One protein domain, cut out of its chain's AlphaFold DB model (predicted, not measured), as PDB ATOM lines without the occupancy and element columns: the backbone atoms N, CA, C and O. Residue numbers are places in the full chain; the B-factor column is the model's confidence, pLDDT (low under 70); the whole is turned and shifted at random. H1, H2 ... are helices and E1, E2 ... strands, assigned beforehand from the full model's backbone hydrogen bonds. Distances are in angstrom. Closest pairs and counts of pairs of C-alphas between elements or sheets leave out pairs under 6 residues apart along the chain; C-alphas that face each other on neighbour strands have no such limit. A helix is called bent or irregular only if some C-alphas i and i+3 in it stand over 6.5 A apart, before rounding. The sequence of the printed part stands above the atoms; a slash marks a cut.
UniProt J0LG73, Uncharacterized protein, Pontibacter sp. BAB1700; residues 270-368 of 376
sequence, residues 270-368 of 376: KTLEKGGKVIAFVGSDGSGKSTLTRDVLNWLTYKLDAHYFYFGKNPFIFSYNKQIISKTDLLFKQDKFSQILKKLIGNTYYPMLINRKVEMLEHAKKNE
ATOM      1  N   LYS A 270     -56.897  41.230 -23.246       90.38
ATOM      2  CA  LYS A 270     -55.970  41.086 -24.372       90.38
ATOM      3  C   LYS A 270     -54.575  41.547 -23.953       90.38
ATOM      4  O   LYS A 270     -54.442  42.438 -23.120       90.38
ATOM      5  N   THR A 271     -53.533  40.967 -24.526       90.75
ATOM      6  CA  THR A 271     -52.140  41.296 -24.172       90.75
ATOM      7  C   THR A 271     -51.355  41.750 -25.389       90.75
ATOM      8  O   THR A 271     -51.753  41.475 -26.511       90.75
ATOM      9  N   LEU A 272     -50.247  42.460 -25.199       89.81
ATOM     10  CA  LEU A 272     -49.372  42.825 -26.314       89.81
ATOM     11  C   LEU A 272     -48.585  41.599 -26.791       89.81
ATOM     12  O   LEU A 272     -48.040  40.863 -25.969       89.81
ATOM     13  N   GLU A 273     -48.454  41.428 -28.108       84.56
ATOM     14  CA  GLU A 273     -47.707  40.305 -28.694       84.56
ATOM     15  C   GLU A 273     -46.230  40.296 -28.274       84.56
ATOM     16  O   GLU A 273     -45.672  39.263 -27.913       84.56
ATOM     17  N   LYS A 274     -45.609  41.479 -28.232       81.81
ATOM     18  CA  LYS A 274     -44.200  41.663 -27.844       81.81
ATOM     19  C   LYS A 274     -43.994  41.802 -26.331       81.81
ATOM     20  O   LYS A 274     -42.897  42.143 -25.895       81.81
ATOM     21  N   GLY A 275     -45.036  41.547 -25.543       78.38
ATOM     22  CA  GLY A 275     -44.988  41.592 -24.089       78.38
ATOM     23  C   GLY A 275     -45.447  42.886 -23.441       78.38
ATOM     24  O   GLY A 275     -45.558  43.930 -24.080       78.38
ATOM     25  N   GLY A 276     -45.738  42.784 -22.143       82.31
ATOM     26  CA  GLY A 276     -46.171  43.908 -21.320       82.31
ATOM     27  C   GLY A 276     -45.046  44.887 -20.979       82.31
ATOM     28  O   GLY A 276     -43.881  44.691 -21.320       82.31
ATOM     29  N   LYS A 277     -45.417  45.960 -20.280       87.00
ATOM     30  CA  LYS A 277     -44.491  46.944 -19.714       87.00
ATOM     31  C   LYS A 277     -44.828  47.165 -18.247       87.00
ATOM     32  O   LYS A 277     -46.001  47.212 -17.881       87.00
ATOM     33  N   VAL A 278     -43.800  47.348 -17.426       88.44
ATOM     34  CA  VAL A 278     -43.950  47.823 -16.048       88.44
ATOM     35  C   VAL A 278     -43.735  49.332 -16.039       88.44
ATOM     36  O   VAL A 278     -42.678  49.809 -16.444       88.44
ATOM     37  N   ILE A 279     -44.741  50.077 -15.581       90.62
ATOM     38  CA  ILE A 279     -44.694  51.539 -15.467       90.62
ATOM     39  C   ILE A 279     -44.676  51.890 -13.981       90.62
ATOM     40  O   ILE A 279     -45.608  51.556 -13.247       90.62
ATOM     41  N   ALA A 280     -43.604  52.540 -13.534       91.69
ATOM     42  CA  ALA A 280     -43.462  52.992 -12.157       91.69
ATOM     43  C   ALA A 280     -43.796  54.485 -12.054       91.69
ATOM     44  O   ALA A 280     -43.156  55.316 -12.694       91.69
ATOM     45  N   PHE A 281     -44.769  54.824 -11.210       92.06
ATOM     46  CA  PHE A 281     -45.096  56.209 -10.875       92.06
ATOM     47  C   PHE A 281     -44.362  56.608  -9.590       92.06
ATOM     48  O   PHE A 281     -44.654  56.084  -8.512       92.06
ATOM     49  N   VAL A 282     -43.404  57.529  -9.704       91.06
ATOM     50  CA  VAL A 282     -42.529  57.978  -8.607       91.06
ATOM     51  C   VAL A 282     -42.698  59.482  -8.400       91.06
ATOM     52  O   VAL A 282     -42.886  60.226  -9.354       91.06
ATOM     53  N   GLY A 283     -42.669  59.932  -7.147       90.44
ATOM     54  CA  GLY A 283     -42.903  61.330  -6.780       90.44
ATOM     55  C   GLY A 283     -43.152  61.496  -5.282       90.44
ATOM     56  O   GLY A 283     -43.408  60.511  -4.580       90.44
ATOM     57  N   SER A 284     -43.111  62.735  -4.793       91.06
ATOM     58  CA  SER A 284     -43.320  63.089  -3.379       91.06
ATOM     59  C   SER A 284     -44.706  62.690  -2.860       91.06
ATOM     60  O   SER A 284     -45.631  62.425  -3.639       91.06
ATOM     61  N   ASP A 285     -44.881  62.604  -1.543       86.12
ATOM     62  CA  ASP A 285     -46.204  62.373  -0.955       86.12
ATOM     63  C   ASP A 285     -47.170  63.511  -1.313       86.12
ATOM     64  O   ASP A 285     -46.782  64.668  -1.419       86.12
ATOM     65  N   GLY A 286     -48.429  63.163  -1.590       86.94
ATOM     66  CA  GLY A 286     -49.444  64.126  -2.035       86.94
ATOM     67  C   GLY A 286     -49.424  64.495  -3.528       86.94
ATOM     68  O   GLY A 286     -50.397  65.061  -4.002       86.94
ATOM     69  N   SER A 287     -48.416  64.094  -4.312       91.75
ATOM     70  CA  SER A 287     -48.310  64.418  -5.758       91.75
ATOM     71  C   SER A 287     -49.351  63.762  -6.689       91.75
ATOM     72  O   SER A 287     -49.247  63.869  -7.905       91.75
ATOM     73  N   GLY A 288     -50.345  63.040  -6.160       92.00
ATOM     74  CA  GLY A 288     -51.415  62.443  -6.975       92.00
ATOM     75  C   GLY A 288     -51.085  61.113  -7.673       92.00
ATOM     76  O   GLY A 288     -51.918  60.613  -8.423       92.00
ATOM     77  N   LYS A 289     -49.933  60.476  -7.391       92.88
ATOM     78  CA  LYS A 289     -49.507  59.187  -8.000       92.88
ATOM     79  C   LYS A 289     -50.606  58.122  -8.033       92.88
ATOM     80  O   LYS A 289     -50.816  57.471  -9.053       92.88
ATOM     81  N   SER A 290     -51.303  57.940  -6.910       88.94
ATOM     82  CA  SER A 290     -52.357  56.929  -6.774       88.94
ATOM     83  C   SER A 290     -53.577  57.240  -7.639       88.94
ATOM     84  O   SER A 290     -54.209  56.310  -8.130       88.94
ATOM     85  N   THR A 291     -53.905  58.521  -7.820       92.25
ATOM     86  CA  THR A 291     -54.998  58.970  -8.691       92.25
ATOM     87  C   THR A 291     -54.623  58.715 -10.144       92.25
ATOM     88  O   THR A 291     -55.289  57.925 -10.803       92.25
ATOM     89  N   LEU A 292     -53.468  59.225 -10.581       94.06
ATOM     90  CA  LEU A 292     -52.969  59.024 -11.943       94.06
ATOM     91  C   LEU A 292     -52.844  57.537 -12.303       94.06
ATOM     92  O   LEU A 292     -53.232  57.121 -13.390       94.06
ATOM     93  N   THR A 293     -52.354  56.709 -11.377       93.94
ATOM     94  CA  THR A 293     -52.238  55.263 -11.620       93.94
ATOM     95  C   THR A 293     -53.603  54.605 -11.819       93.94
ATOM     96  O   THR A 293     -53.724  53.706 -12.646       93.94
ATOM     97  N   ARG A 294     -54.639  55.028 -11.080       91.38
ATOM     98  CA  ARG A 294     -56.005  54.510 -11.256       91.38
ATOM     99  C   ARG A 294     -56.602  54.952 -12.583       91.38
ATOM    100  O   ARG A 294     -57.216  54.126 -13.246       91.38
ATOM    101  N   ASP A 295     -56.385  56.201 -12.979       93.56
ATOM    102  CA  ASP A 295     -56.896  56.729 -14.246       93.56
ATOM    103  C   ASP A 295     -56.251  56.004 -15.433       93.56
ATOM    104  O   ASP A 295     -56.956  55.493 -16.301       93.56
ATOM    105  N   VAL A 296     -54.924  55.833 -15.409       93.81
ATOM    106  CA  VAL A 296     -54.185  55.050 -16.415       93.81
ATOM    107  C   VAL A 296     -54.611  53.580 -16.405       93.81
ATOM    108  O   VAL A 296     -54.777  52.986 -17.469       93.81
ATOM    109  N   LEU A 297     -54.824  52.978 -15.229       92.62
ATOM    110  CA  LEU A 297     -55.318  51.604 -15.128       92.62
ATOM    111  C   LEU A 297     -56.706  51.475 -15.760       92.62
ATOM    112  O   LEU A 297     -56.916  50.569 -16.559       92.62
ATOM    113  N   ASN A 298     -57.644  52.365 -15.438       91.38
ATOM    114  CA  ASN A 298     -58.998  52.354 -15.998       91.38
ATOM    115  C   ASN A 298     -58.975  52.542 -17.520       91.38
ATOM    116  O   ASN A 298     -59.661  51.820 -18.242       91.38
ATOM    117  N   TRP A 299     -58.141  53.462 -18.004       92.75
ATOM    118  CA  TRP A 299     -57.938  53.706 -19.428       92.75
ATOM    119  C   TRP A 299     -57.384  52.474 -20.164       92.75
ATOM    120  O   TRP A 299     -57.957  52.043 -21.163       92.75
ATOM    121  N   LEU A 300     -56.323  51.843 -19.645       92.19
ATOM    122  CA  LEU A 300     -55.719  50.655 -20.261       92.19
ATOM    123  C   LEU A 300     -56.622  49.423 -20.164       92.19
ATOM    124  O   LEU A 300     -56.782  48.701 -21.150       92.19
ATOM    125  N   THR A 301     -57.232  49.185 -18.996       91.12
ATOM    126  CA  THR A 301     -58.068  47.993 -18.742       91.12
ATOM    127  C   THR A 301     -59.325  47.929 -19.598       91.12
ATOM    128  O   THR A 301     -59.927  46.862 -19.724       91.12
ATOM    129  N   TYR A 302     -59.693  49.037 -20.245       88.81
ATOM    130  CA  TYR A 302     -60.763  49.060 -21.230       88.81
ATOM    131  C   TYR A 302     -60.482  48.144 -22.439       88.81
ATOM    132  O   TYR A 302     -61.408  47.493 -22.928       88.81
ATOM    133  N   LYS A 303     -59.225  48.039 -22.907       90.00
ATOM    134  CA  LYS A 303     -58.852  47.199 -24.072       90.00
ATOM    135  C   LYS A 303     -57.766  46.157 -23.791       90.00
ATOM    136  O   LYS A 303     -57.710  45.147 -24.494       90.00
ATOM    137  N   LEU A 304     -56.918  46.381 -22.790       91.25
ATOM    138  CA  LEU A 304     -55.761  45.548 -22.470       91.25
ATOM    139  C   LEU A 304     -55.862  44.949 -21.069       91.25
ATOM    140  O   LEU A 304     -56.522  45.471 -20.181       91.25
ATOM    141  N   ASP A 305     -55.166  43.844 -20.853       89.94
ATOM    142  CA  ASP A 305     -54.921  43.323 -19.519       89.94
ATOM    143  C   ASP A 305     -53.876  44.209 -18.824       89.94
ATOM    144  O   ASP A 305     -52.749  44.360 -19.301       89.94
ATOM    145  N   ALA A 306     -54.264  44.828 -17.711       90.62
ATOM    146  CA  ALA A 306     -53.378  45.638 -16.889       90.62
ATOM    147  C   ALA A 306     -53.629  45.359 -15.404       90.62
ATOM    148  O   ALA A 306     -54.744  45.054 -14.969       90.62
ATOM    149  N   HIS A 307     -52.561  45.451 -14.616       89.50
ATOM    150  CA  HIS A 307     -52.571  45.139 -13.192       89.50
ATOM    151  C   HIS A 307     -51.911  46.266 -12.410       89.50
ATOM    152  O   HIS A 307     -50.934  46.864 -12.858       89.50
ATOM    153  N   TYR A 308     -52.420  46.521 -11.209       91.12
ATOM    154  CA  TYR A 308     -51.887  47.543 -10.325       91.12
ATOM    155  C   TYR A 308     -51.107  46.908  -9.179       91.12
ATOM    156  O   TYR A 308     -51.639  46.108  -8.412       91.12
ATOM    157  N   PHE A 309     -49.839  47.284  -9.056       90.94
ATOM    158  CA  PHE A 309     -48.950  46.823  -7.999       90.94
ATOM    159  C   PHE A 309     -48.657  47.989  -7.057       90.94
ATOM    160  O   PHE A 309     -47.948  48.929  -7.410       90.94
ATOM    161  N   TYR A 310     -49.192  47.934  -5.841       90.50
ATOM    162  CA  TYR A 310     -48.938  48.946  -4.827       90.50
ATOM    163  C   TYR A 310     -47.741  48.539  -3.966       90.50
ATOM    164  O   TYR A 310     -47.799  47.539  -3.261       90.50
ATOM    165  N   PHE A 311     -46.667  49.330  -3.989       88.25
ATOM    166  CA  PHE A 311     -45.413  49.059  -3.264       88.25
ATOM    167  C   PHE A 311     -45.269  49.835  -1.941       88.25
ATOM    168  O   PHE A 311     -44.174  49.909  -1.375       88.25
ATOM    169  N   GLY A 312     -46.357  50.427  -1.435       83.81
ATOM    170  CA  GLY A 312     -46.349  51.232  -0.210       83.81
ATOM    171  C   GLY A 312     -46.208  50.418   1.085       83.81
ATOM    172  O   GLY A 312     -45.671  49.310   1.101       83.81
ATOM    173  N   LYS A 313     -46.701  50.984   2.199       79.75
ATOM    174  CA  LYS A 313     -46.609  50.374   3.544       79.75
ATOM    175  C   LYS A 313     -47.293  49.005   3.640       79.75
ATOM    176  O   LYS A 313     -46.789  48.125   4.327       79.75
ATOM    177  N   ASN A 314     -48.404  48.841   2.924       82.88
ATOM    178  CA  ASN A 314     -49.173  47.601   2.849       82.88
ATOM    179  C   ASN A 314     -49.194  47.153   1.388       82.88
ATOM    180  O   ASN A 314     -50.129  47.515   0.679       82.88
ATOM    181  N   PRO A 315     -48.145  46.484   0.891       86.75
ATOM    182  CA  PRO A 315     -48.024  46.227  -0.534       86.75
ATOM    183  C   PRO A 315     -49.068  45.215  -1.008       86.75
ATOM    184  O   PRO A 315     -49.329  44.241  -0.315       86.75
ATOM    185  N   PHE A 316     -49.678  45.406  -2.173       88.38
ATOM    186  CA  PHE A 316     -50.672  44.474  -2.717       88.38
ATOM    187  C   PHE A 316     -50.711  44.515  -4.241       88.38
ATOM    188  O   PHE A 316     -50.272  45.486  -4.858       88.38
ATOM    189  N   ILE A 317     -51.275  43.467  -4.840       88.25
ATOM    190  CA  ILE A 317     -51.566  43.413  -6.271       88.25
ATOM    191  C   ILE A 317     -53.079  43.493  -6.451       88.25
ATOM    192  O   ILE A 317     -53.833  42.778  -5.788       88.25
ATOM    193  N   PHE A 318     -53.518  44.357  -7.353       86.88
ATOM    194  CA  PHE A 318     -54.899  44.490  -7.774       86.88
ATOM    195  C   PHE A 318     -55.012  44.071  -9.240       86.88
ATOM    196  O   PHE A 318     -54.373  44.645 -10.121       86.88
ATOM    197  N   SER A 319     -55.808  43.037  -9.486       84.19
ATOM    198  CA  SER A 319     -56.008  42.421 -10.795       84.19
ATOM    199  C   SER A 319     -57.488  42.107 -10.968       84.19
ATOM    200  O   SER A 319     -58.107  41.540 -10.069       84.19
ATOM    201  N   TYR A 320     -58.067  42.453 -12.121       75.69
ATOM    202  CA  TYR A 320     -59.476  42.176 -12.434       75.69
ATOM    203  C   TYR A 320     -60.453  42.665 -11.341       75.69
ATOM    204  O   TYR A 320     -61.272  41.910 -10.816       75.69
ATOM    205  N   ASN A 321     -60.314  43.931 -10.932       74.12
ATOM    206  CA  ASN A 321     -61.108  44.555  -9.863       74.12
ATOM    207  C   ASN A 321     -61.092  43.807  -8.517       74.12
ATOM    208  O   ASN A 321     -62.001  43.944  -7.696       74.12
ATOM    209  N   LYS A 322     -60.062  42.989  -8.277       81.12
ATOM    210  CA  LYS A 322     -59.895  42.198  -7.062       81.12
ATOM    211  C   LYS A 322     -58.466  42.334  -6.555       81.12
ATOM    212  O   LYS A 322     -57.505  42.274  -7.317       81.12
ATOM    213  N   GLN A 323     -58.322  42.464  -5.242       83.50
ATOM    214  CA  GLN A 323     -57.024  42.317  -4.598       83.50
ATOM    215  C   GLN A 323     -56.652  40.829  -4.545       83.50
ATOM    216  O   GLN A 323     -57.482  39.991  -4.180       83.50
ATOM    217  N   ILE A 324     -55.420  40.511  -4.932       83.50
ATOM    218  CA  ILE A 324     -54.856  39.165  -4.808       83.50
ATOM    219  C   ILE A 324     -54.449  38.943  -3.357       83.50
ATOM    220  O   ILE A 324     -53.857  39.821  -2.728       83.50
ATOM    221  N   ILE A 325     -54.781  37.761  -2.851       79.56
ATOM    222  CA  ILE A 325     -54.490  37.327  -1.495       79.56
ATOM    223  C   ILE A 325     -53.068  36.771  -1.453       79.56
ATOM    224  O   ILE A 325     -52.722  35.858  -2.201       79.56
ATOM    225  N   SER A 326     -52.255  37.295  -0.545       74.56
ATOM    226  CA  SER A 326     -50.949  36.741  -0.187       74.56
ATOM    227  C   SER A 326     -51.023  36.067   1.181       74.56
ATOM    228  O   SER A 326     -51.732  36.526   2.078       74.56
ATOM    229  N   LYS A 327     -50.219  35.015   1.393       70.06
ATOM    230  CA  LYS A 327     -50.061  34.349   2.704       70.06
ATOM    231  C   LYS A 327     -49.691  35.332   3.818       70.06
ATOM    232  O   LYS A 327     -50.031  35.127   4.977       70.06
ATOM    233  N   THR A 328     -49.012  36.414   3.454       69.12
ATOM    234  CA  THR A 328     -48.553  37.436   4.392       69.12
ATOM    235  C   THR A 328     -49.575  38.553   4.616       69.12
ATOM    236  O   THR A 328     -49.315  39.443   5.414       69.12
ATOM    237  N   ASP A 329     -50.748  38.543   3.969       73.81
ATOM    238  CA  ASP A 329     -51.745  39.621   4.099       73.81
ATOM    239  C   ASP A 329     -52.189  39.881   5.537       73.81
ATOM    240  O   ASP A 329     -52.427  41.030   5.902       73.81
ATOM    241  N   LEU A 330     -52.248  38.835   6.364       68.00
ATOM    242  CA  LEU A 330     -52.542  38.941   7.796       68.00
ATOM    243  C   LEU A 330     -51.534  39.835   8.537       68.00
ATOM    244  O   LEU A 330     -51.922  40.533   9.464       68.00
ATOM    245  N   LEU A 331     -50.274  39.872   8.091       66.81
ATOM    246  CA  LEU A 331     -49.211  40.703   8.665       66.81
ATOM    247  C   LEU A 331     -49.260  42.155   8.199       66.81
ATOM    248  O   LEU A 331     -48.616  43.005   8.799       66.81
ATOM    249  N   PHE A 332     -49.967  42.463   7.113       68.81
ATOM    250  CA  PHE A 332     -49.963  43.802   6.515       68.81
ATOM    251  C   PHE A 332     -51.303  44.533   6.659       68.81
ATOM    252  O   PHE A 332     -51.437  45.672   6.214       68.81
ATOM    253  N   LYS A 333     -52.287  43.936   7.341       70.94
ATOM    254  CA  LYS A 333     -53.504  44.639   7.774       70.94
ATOM    255  C   LYS A 333     -53.206  45.615   8.924       70.94
ATOM    256  O   LYS A 333     -52.162  45.529   9.574       70.94
ATOM    257  N   GLN A 334     -54.087  46.596   9.132       65.94
ATOM    258  CA  GLN A 334     -53.972  47.608  10.201       65.94
ATOM    259  C   GLN A 334     -54.783  47.259  11.465       65.94
ATOM    260  O   GLN A 334     -54.979  48.106  12.330       65.94
ATOM    261  N   ASP A 335     -55.257  46.023  11.590       78.06
ATOM    262  CA  ASP A 335     -56.030  45.543  12.730       78.06
ATOM    263  C   ASP A 335     -55.153  45.238  13.960       78.06
ATOM    264  O   ASP A 335     -53.940  45.027  13.862       78.06
ATOM    265  N   LYS A 336     -55.778  45.209  15.148       76.19
ATOM    266  CA  LYS A 336     -55.088  44.979  16.433       76.19
ATOM    267  C   LYS A 336     -54.276  43.676  16.435       76.19
ATOM    268  O   LYS A 336     -53.181  43.646  16.984       76.19
ATOM    269  N   PHE A 337     -54.782  42.629  15.784       77.12
ATOM    270  CA  PHE A 337     -54.105  41.336  15.681       77.12
ATOM    271  C   PHE A 337     -52.804  41.419  14.868       77.12
ATOM    272  O   PHE A 337     -51.757  40.979  15.338       77.12
ATOM    273  N   SER A 338     -52.836  42.067  13.700       76.38
ATOM    274  CA  SER A 338     -51.638  42.330  12.894       76.38
ATOM    275  C   SER A 338     -50.597  43.151  13.659       76.38
ATOM    276  O   SER A 338     -49.406  42.857  13.587       76.38
ATOM    277  N   GLN A 339     -51.012  44.146  14.453       76.44
ATOM    278  CA  GLN A 339     -50.078  44.926  15.280       76.44
ATOM    279  C   GLN A 339     -49.389  44.075  16.356       76.44
ATOM    280  O   GLN A 339     -48.194  44.248  16.597       76.44
ATOM    281  N   ILE A 340     -50.119  43.143  16.975       78.69
ATOM    282  CA  ILE A 340     -49.562  42.185  17.938       78.69
ATOM    283  C   ILE A 340     -48.591  41.231  17.232       78.69
ATOM    284  O   ILE A 340     -47.470  41.062  17.709       78.69
ATOM    285  N   LEU A 341     -48.958  40.680  16.066       76.75
ATOM    286  CA  LEU A 341     -48.047  39.849  15.271       76.75
ATOM    287  C   LEU A 341     -46.777  40.614  14.892       76.75
ATOM    288  O   LEU A 341     -45.683  40.106  15.098       76.75
ATOM    289  N   LYS A 342     -46.887  41.853  14.400       78.69
ATOM    290  CA  LYS A 342     -45.719  42.686  14.064       78.69
ATOM    291  C   LYS A 342     -44.790  42.875  15.262       78.69
ATOM    292  O   LYS A 342     -43.578  42.795  15.093       78.69
ATOM    293  N   LYS A 343     -45.343  43.093  16.460       79.62
ATOM    294  CA  LYS A 343     -44.555  43.199  17.698       79.62
ATOM    295  C   LYS A 343     -43.866  41.882  18.065       79.62
ATOM    296  O   LYS A 343     -42.707  41.923  18.452       79.62
ATOM    297  N   LEU A 344     -44.545  40.744  17.910       82.44
ATOM    298  CA  LEU A 344     -43.978  39.412  18.175       82.44
ATOM    299  C   LEU A 344     -42.848  39.048  17.202       82.44
ATOM    300  O   LEU A 344     -41.856  38.448  17.593       82.44
ATOM    301  N   ILE A 345     -43.002  39.417  15.931       80.94
ATOM    302  CA  ILE A 345     -42.090  39.065  14.834       80.94
ATOM    303  C   ILE A 345     -40.886  40.031  14.780       80.94
ATOM    304  O   ILE A 345     -39.818  39.698  14.251       80.94
ATOM    305  N   GLY A 346     -41.026  41.229  15.357       84.38
ATOM    306  CA  GLY A 346     -39.948  42.202  15.520       84.38
ATOM    307  C   GLY A 346     -39.285  42.578  14.190       84.38
ATOM    308  O   GLY A 346     -39.954  42.841  13.190       84.38
ATOM    309  N   ASN A 347     -37.950  42.574  14.160       84.19
ATOM    310  CA  ASN A 347     -37.173  42.996  12.989       84.19
ATOM    311  C   ASN A 347     -37.311  42.066  11.773       84.19
ATOM    312  O   ASN A 347     -37.046  42.502  10.654       84.19
ATOM    313  N   THR A 348     -37.777  40.824  11.951       82.69
ATOM    314  CA  THR A 348     -37.985  39.889  10.826       82.69
ATOM    315  C   THR A 348     -39.145  40.310   9.907       82.69
ATOM    316  O   THR A 348     -39.222  39.870   8.759       82.69
ATOM    317  N   TYR A 349     -39.971  41.272  10.345       81.25
ATOM    318  CA  TYR A 349     -40.977  41.945   9.520       81.25
ATOM    319  C   TYR A 349     -40.384  42.625   8.275       81.25
ATOM    320  O   TYR A 349     -40.975  42.550   7.196       81.25
ATOM    321  N   TYR A 350     -39.226  43.287   8.392       83.62
ATOM    322  CA  TYR A 350     -38.639  44.035   7.274       83.62
ATOM    323  C   TYR A 350     -38.137  43.117   6.146       83.62
ATOM    324  O   TYR A 350     -38.522  43.361   4.999       83.62
ATOM    325  N   PRO A 351     -37.385  42.029   6.420       86.62
ATOM    326  CA  PRO A 351     -37.091  41.005   5.417       86.62
ATOM    327  C   PRO A 351     -38.346  40.414   4.764       86.62
ATOM    328  O   PRO A 351     -38.387  40.279   3.545       86.62
ATOM    329  N   MET A 352     -39.405  40.126   5.533       84.25
ATOM    330  CA  MET A 352     -40.672  39.631   4.971       84.25
ATOM    331  C   MET A 352     -41.340  40.644   4.031       84.25
ATOM    332  O   MET A 352     -41.845  40.270   2.972       84.25
ATOM    333  N   LEU A 353     -41.331  41.933   4.389       83.81
ATOM    334  CA  LEU A 353     -41.847  43.010   3.543       83.81
ATOM    335  C   LEU A 353     -41.040  43.148   2.244       83.81
ATOM    336  O   LEU A 353     -41.629  43.349   1.181       83.81
ATOM    337  N   ILE A 354     -39.712  43.045   2.325       86.56
ATOM    338  CA  ILE A 354     -38.824  43.082   1.157       86.56
ATOM    339  C   ILE A 354     -39.103  41.879   0.254       86.56
ATOM    340  O   ILE A 354     -39.383  42.081  -0.925       86.56
ATOM    341  N   ASN A 355     -39.133  40.661   0.803       86.38
ATOM    342  CA  ASN A 355     -39.425  39.444   0.043       86.38
ATOM    343  C   ASN A 355     -40.773  39.535  -0.672       86.38
ATOM    344  O   ASN A 355     -40.853  39.263  -1.864       86.38
ATOM    345  N   ARG A 356     -41.815  40.035   0.003       86.19
ATOM    346  CA  ARG A 356     -43.121  40.265  -0.629       86.19
ATOM    347  C   ARG A 356     -43.039  41.223  -1.821       86.19
ATOM    348  O   ARG A 356     -43.672  40.991  -2.847       86.19
ATOM    349  N   LYS A 357     -42.285  42.319  -1.700       88.88
ATOM    350  CA  LYS A 357     -42.085  43.267  -2.811       88.88
ATOM    351  C   LYS A 357     -41.299  42.627  -3.960       88.88
ATOM    352  O   LYS A 357     -41.632  42.870  -5.116       88.88
ATOM    353  N   VAL A 358     -40.305  41.794  -3.658       87.81
ATOM    354  CA  VAL A 358     -39.546  41.032  -4.662       87.81
ATOM    355  C   VAL A 358     -40.458  40.045  -5.395       87.81
ATOM    356  O   VAL A 358     -40.514  40.093  -6.619       87.81
ATOM    357  N   GLU A 359     -41.265  39.254  -4.681       85.75
ATOM    358  CA  GLU A 359     -42.259  38.343  -5.275       85.75
ATOM    359  C   GLU A 359     -43.233  39.086  -6.204       85.75
ATOM    360  O   GLU A 359     -43.553  38.625  -7.300       85.75
ATOM    361  N   MET A 360     -43.687  40.280  -5.805       87.19
ATOM    362  CA  MET A 360     -44.543  41.123  -6.646       87.19
ATOM    363  C   MET A 360     -43.844  41.557  -7.944       87.19
ATOM    364  O   MET A 360     -44.474  41.545  -9.002       87.19
ATOM    365  N   LEU A 361     -42.556  41.916  -7.889       84.69
ATOM    366  CA  LEU A 361     -41.764  42.242  -9.082       84.69
ATOM    367  C   LEU A 361     -41.530  41.016  -9.966       84.69
ATOM    368  O   LEU A 361     -41.596  41.124 -11.188       84.69
ATOM    369  N   GLU A 362     -41.299  39.846  -9.374       83.75
ATOM    370  CA  GLU A 362     -41.194  38.592 -10.119       83.75
ATOM    371  C   GLU A 362     -42.502  38.251 -10.835       83.75
ATOM    372  O   GLU A 362     -42.472  37.847 -11.995       83.75
ATOM    373  N   HIS A 363     -43.656  38.466 -10.197       80.75
ATOM    374  CA  HIS A 363     -44.960  38.327 -10.848       80.75
ATOM    375  C   HIS A 363     -45.159  39.330 -11.990       80.75
ATOM    376  O   HIS A 363     -45.732  38.971 -13.020       80.75
ATOM    377  N   ALA A 364     -44.678  40.567 -11.841       79.06
ATOM    378  CA  ALA A 364     -44.707  41.552 -12.920       79.06
ATOM    379  C   ALA A 364     -43.819  41.117 -14.105       79.06
ATOM    380  O   ALA A 364     -44.259  41.198 -15.250       79.06
ATOM    381  N   LYS A 365     -42.624  40.573 -13.832       75.38
ATOM    382  CA  LYS A 365     -41.670  40.089 -14.848       75.38
ATOM    383  C   LYS A 365     -42.070  38.773 -15.513       75.38
ATOM    384  O   LYS A 365     -41.912  38.647 -16.715       75.38
ATOM    385  N   LYS A 366     -42.628  37.797 -14.786       67.06
ATOM    386  CA  LYS A 366     -43.120  36.523 -15.364       67.06
ATOM    387  C   LYS A 366     -44.249  36.726 -16.381       67.06
ATOM    388  O   LYS A 366     -44.543  35.831 -17.167       67.06
ATOM    389  N   ASN A 367     -44.890  37.894 -16.357       55.94
ATOM    390  CA  ASN A 367     -45.876  38.301 -17.346       55.94
ATOM    391  C   ASN A 367     -45.267  38.972 -18.589       55.94
ATOM    392  O   ASN A 367     -45.997  39.165 -19.566       55.94
ATOM    393  N   GLU A 368     -43.962  39.259 -18.601       45.50
ATOM    394  CA  GLU A 368     -43.199  39.530 -19.818       45.50
ATOM    395  C   GLU A 368     -42.953  38.195 -20.546       45.50
ATOM    396  O   GLU A 368     -42.646  37.187 -19.907       45.50
TER     397      GLU A 368
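What this domain is: This is residues 270 to 368 of the 376 residues of an uncharacterized protein of Pontibacter sp. BAB1700 (UniProt J0LG73). A small two-stranded hairpin, E1 and E2, lies in the middle, between helix H1 on one side and the long arm H3b of a bent helix on the other. The bent helix H3 makes an L, and its short arm H3a lies with the small helix H2 at one end of the domain, far from H1; residues 282 to 288, before H1, stick out. The printed part has 99 residues with three named helices and two named strands, in the order H1, E1, E2, H2, H3, and the sheet E1 - E2 is antiparallel. The class is mostly helix. The whole is only just loose, close to compact, with a radius of gyration of the C-alphas of 15.3 A, and only just elongated, with spans of 46 by 30 by 22 A.

Where its parts are: Strand E1 is residues 308 to 310, 6.4 A from first to last C-alpha, and strand E2 is residues 316 to 319, 9.9 A. Helix H1, residues 289 to 301, is 17.7 A long and begins at C-alpha 289 at (-49.507, 59.187, -8.000). Helix H2 is residues 329 to 332, 5.1 A. Helix H3, residues 336 to 366, was assigned as one helix by its hydrogen bonds, but it is bent: C-alphas 344 and 347 are 9.3 A apart. Its arm H3a, residues 336 to 344, is 12.5 A long; its arm H3b, residues 347 to 366, is 29.7 A long and ends at C-alpha 366 at (-43.120, 36.523, -15.364).

How they stand to each other: E1 and E2 form a hairpin, antiparallel at 171 degrees, with N 308 and O 318 at 2.9 A and N 318 and O 308 at 2.8 A, within hydrogen-bond range. The closest C-alphas of H1 and E1 are those of Leu 297 and Tyr 308, 7.2 A. The closest of E1 and H3b are those of Phe 309 and Met 360, 7.3 A. The closest of E2 and H3b are those of Ile 317 and Met 360, 7.4 A. H1 and H3b are apart. H2 touches H3a, the closest C-alphas being those of Leu 331 and Ser 338, 5.1 A. H2 and H3b are near each other, with 6 pairs of C-alphas within 10 A. H3a and H3b are only just about perpendicular, at 71 degrees, and close but not clearly touching, with Lys 342 and Tyr 349 as their closest C-alphas, 6.6 A. In H1 and H3a every O i to N i+4 pair is within hydrogen-bond range, in H3b 15 of 16; H2 is too short for such a pair, but its one O i to N i+3 pair is within range.

The domain as a whole: The two C-alphas farthest apart are those of Glu 273 and Leu 344, 47.0 A. The printed part, residues 270 to 368, has no cut. No link is long; those from E1 to E2 and from H2 to H3 are tight. Residues 270 to 288 hold no named element. The mean pLDDT of the printed part is 83.6, and residues 328, 330 to 332, 334 and 366 to 368 are under 70.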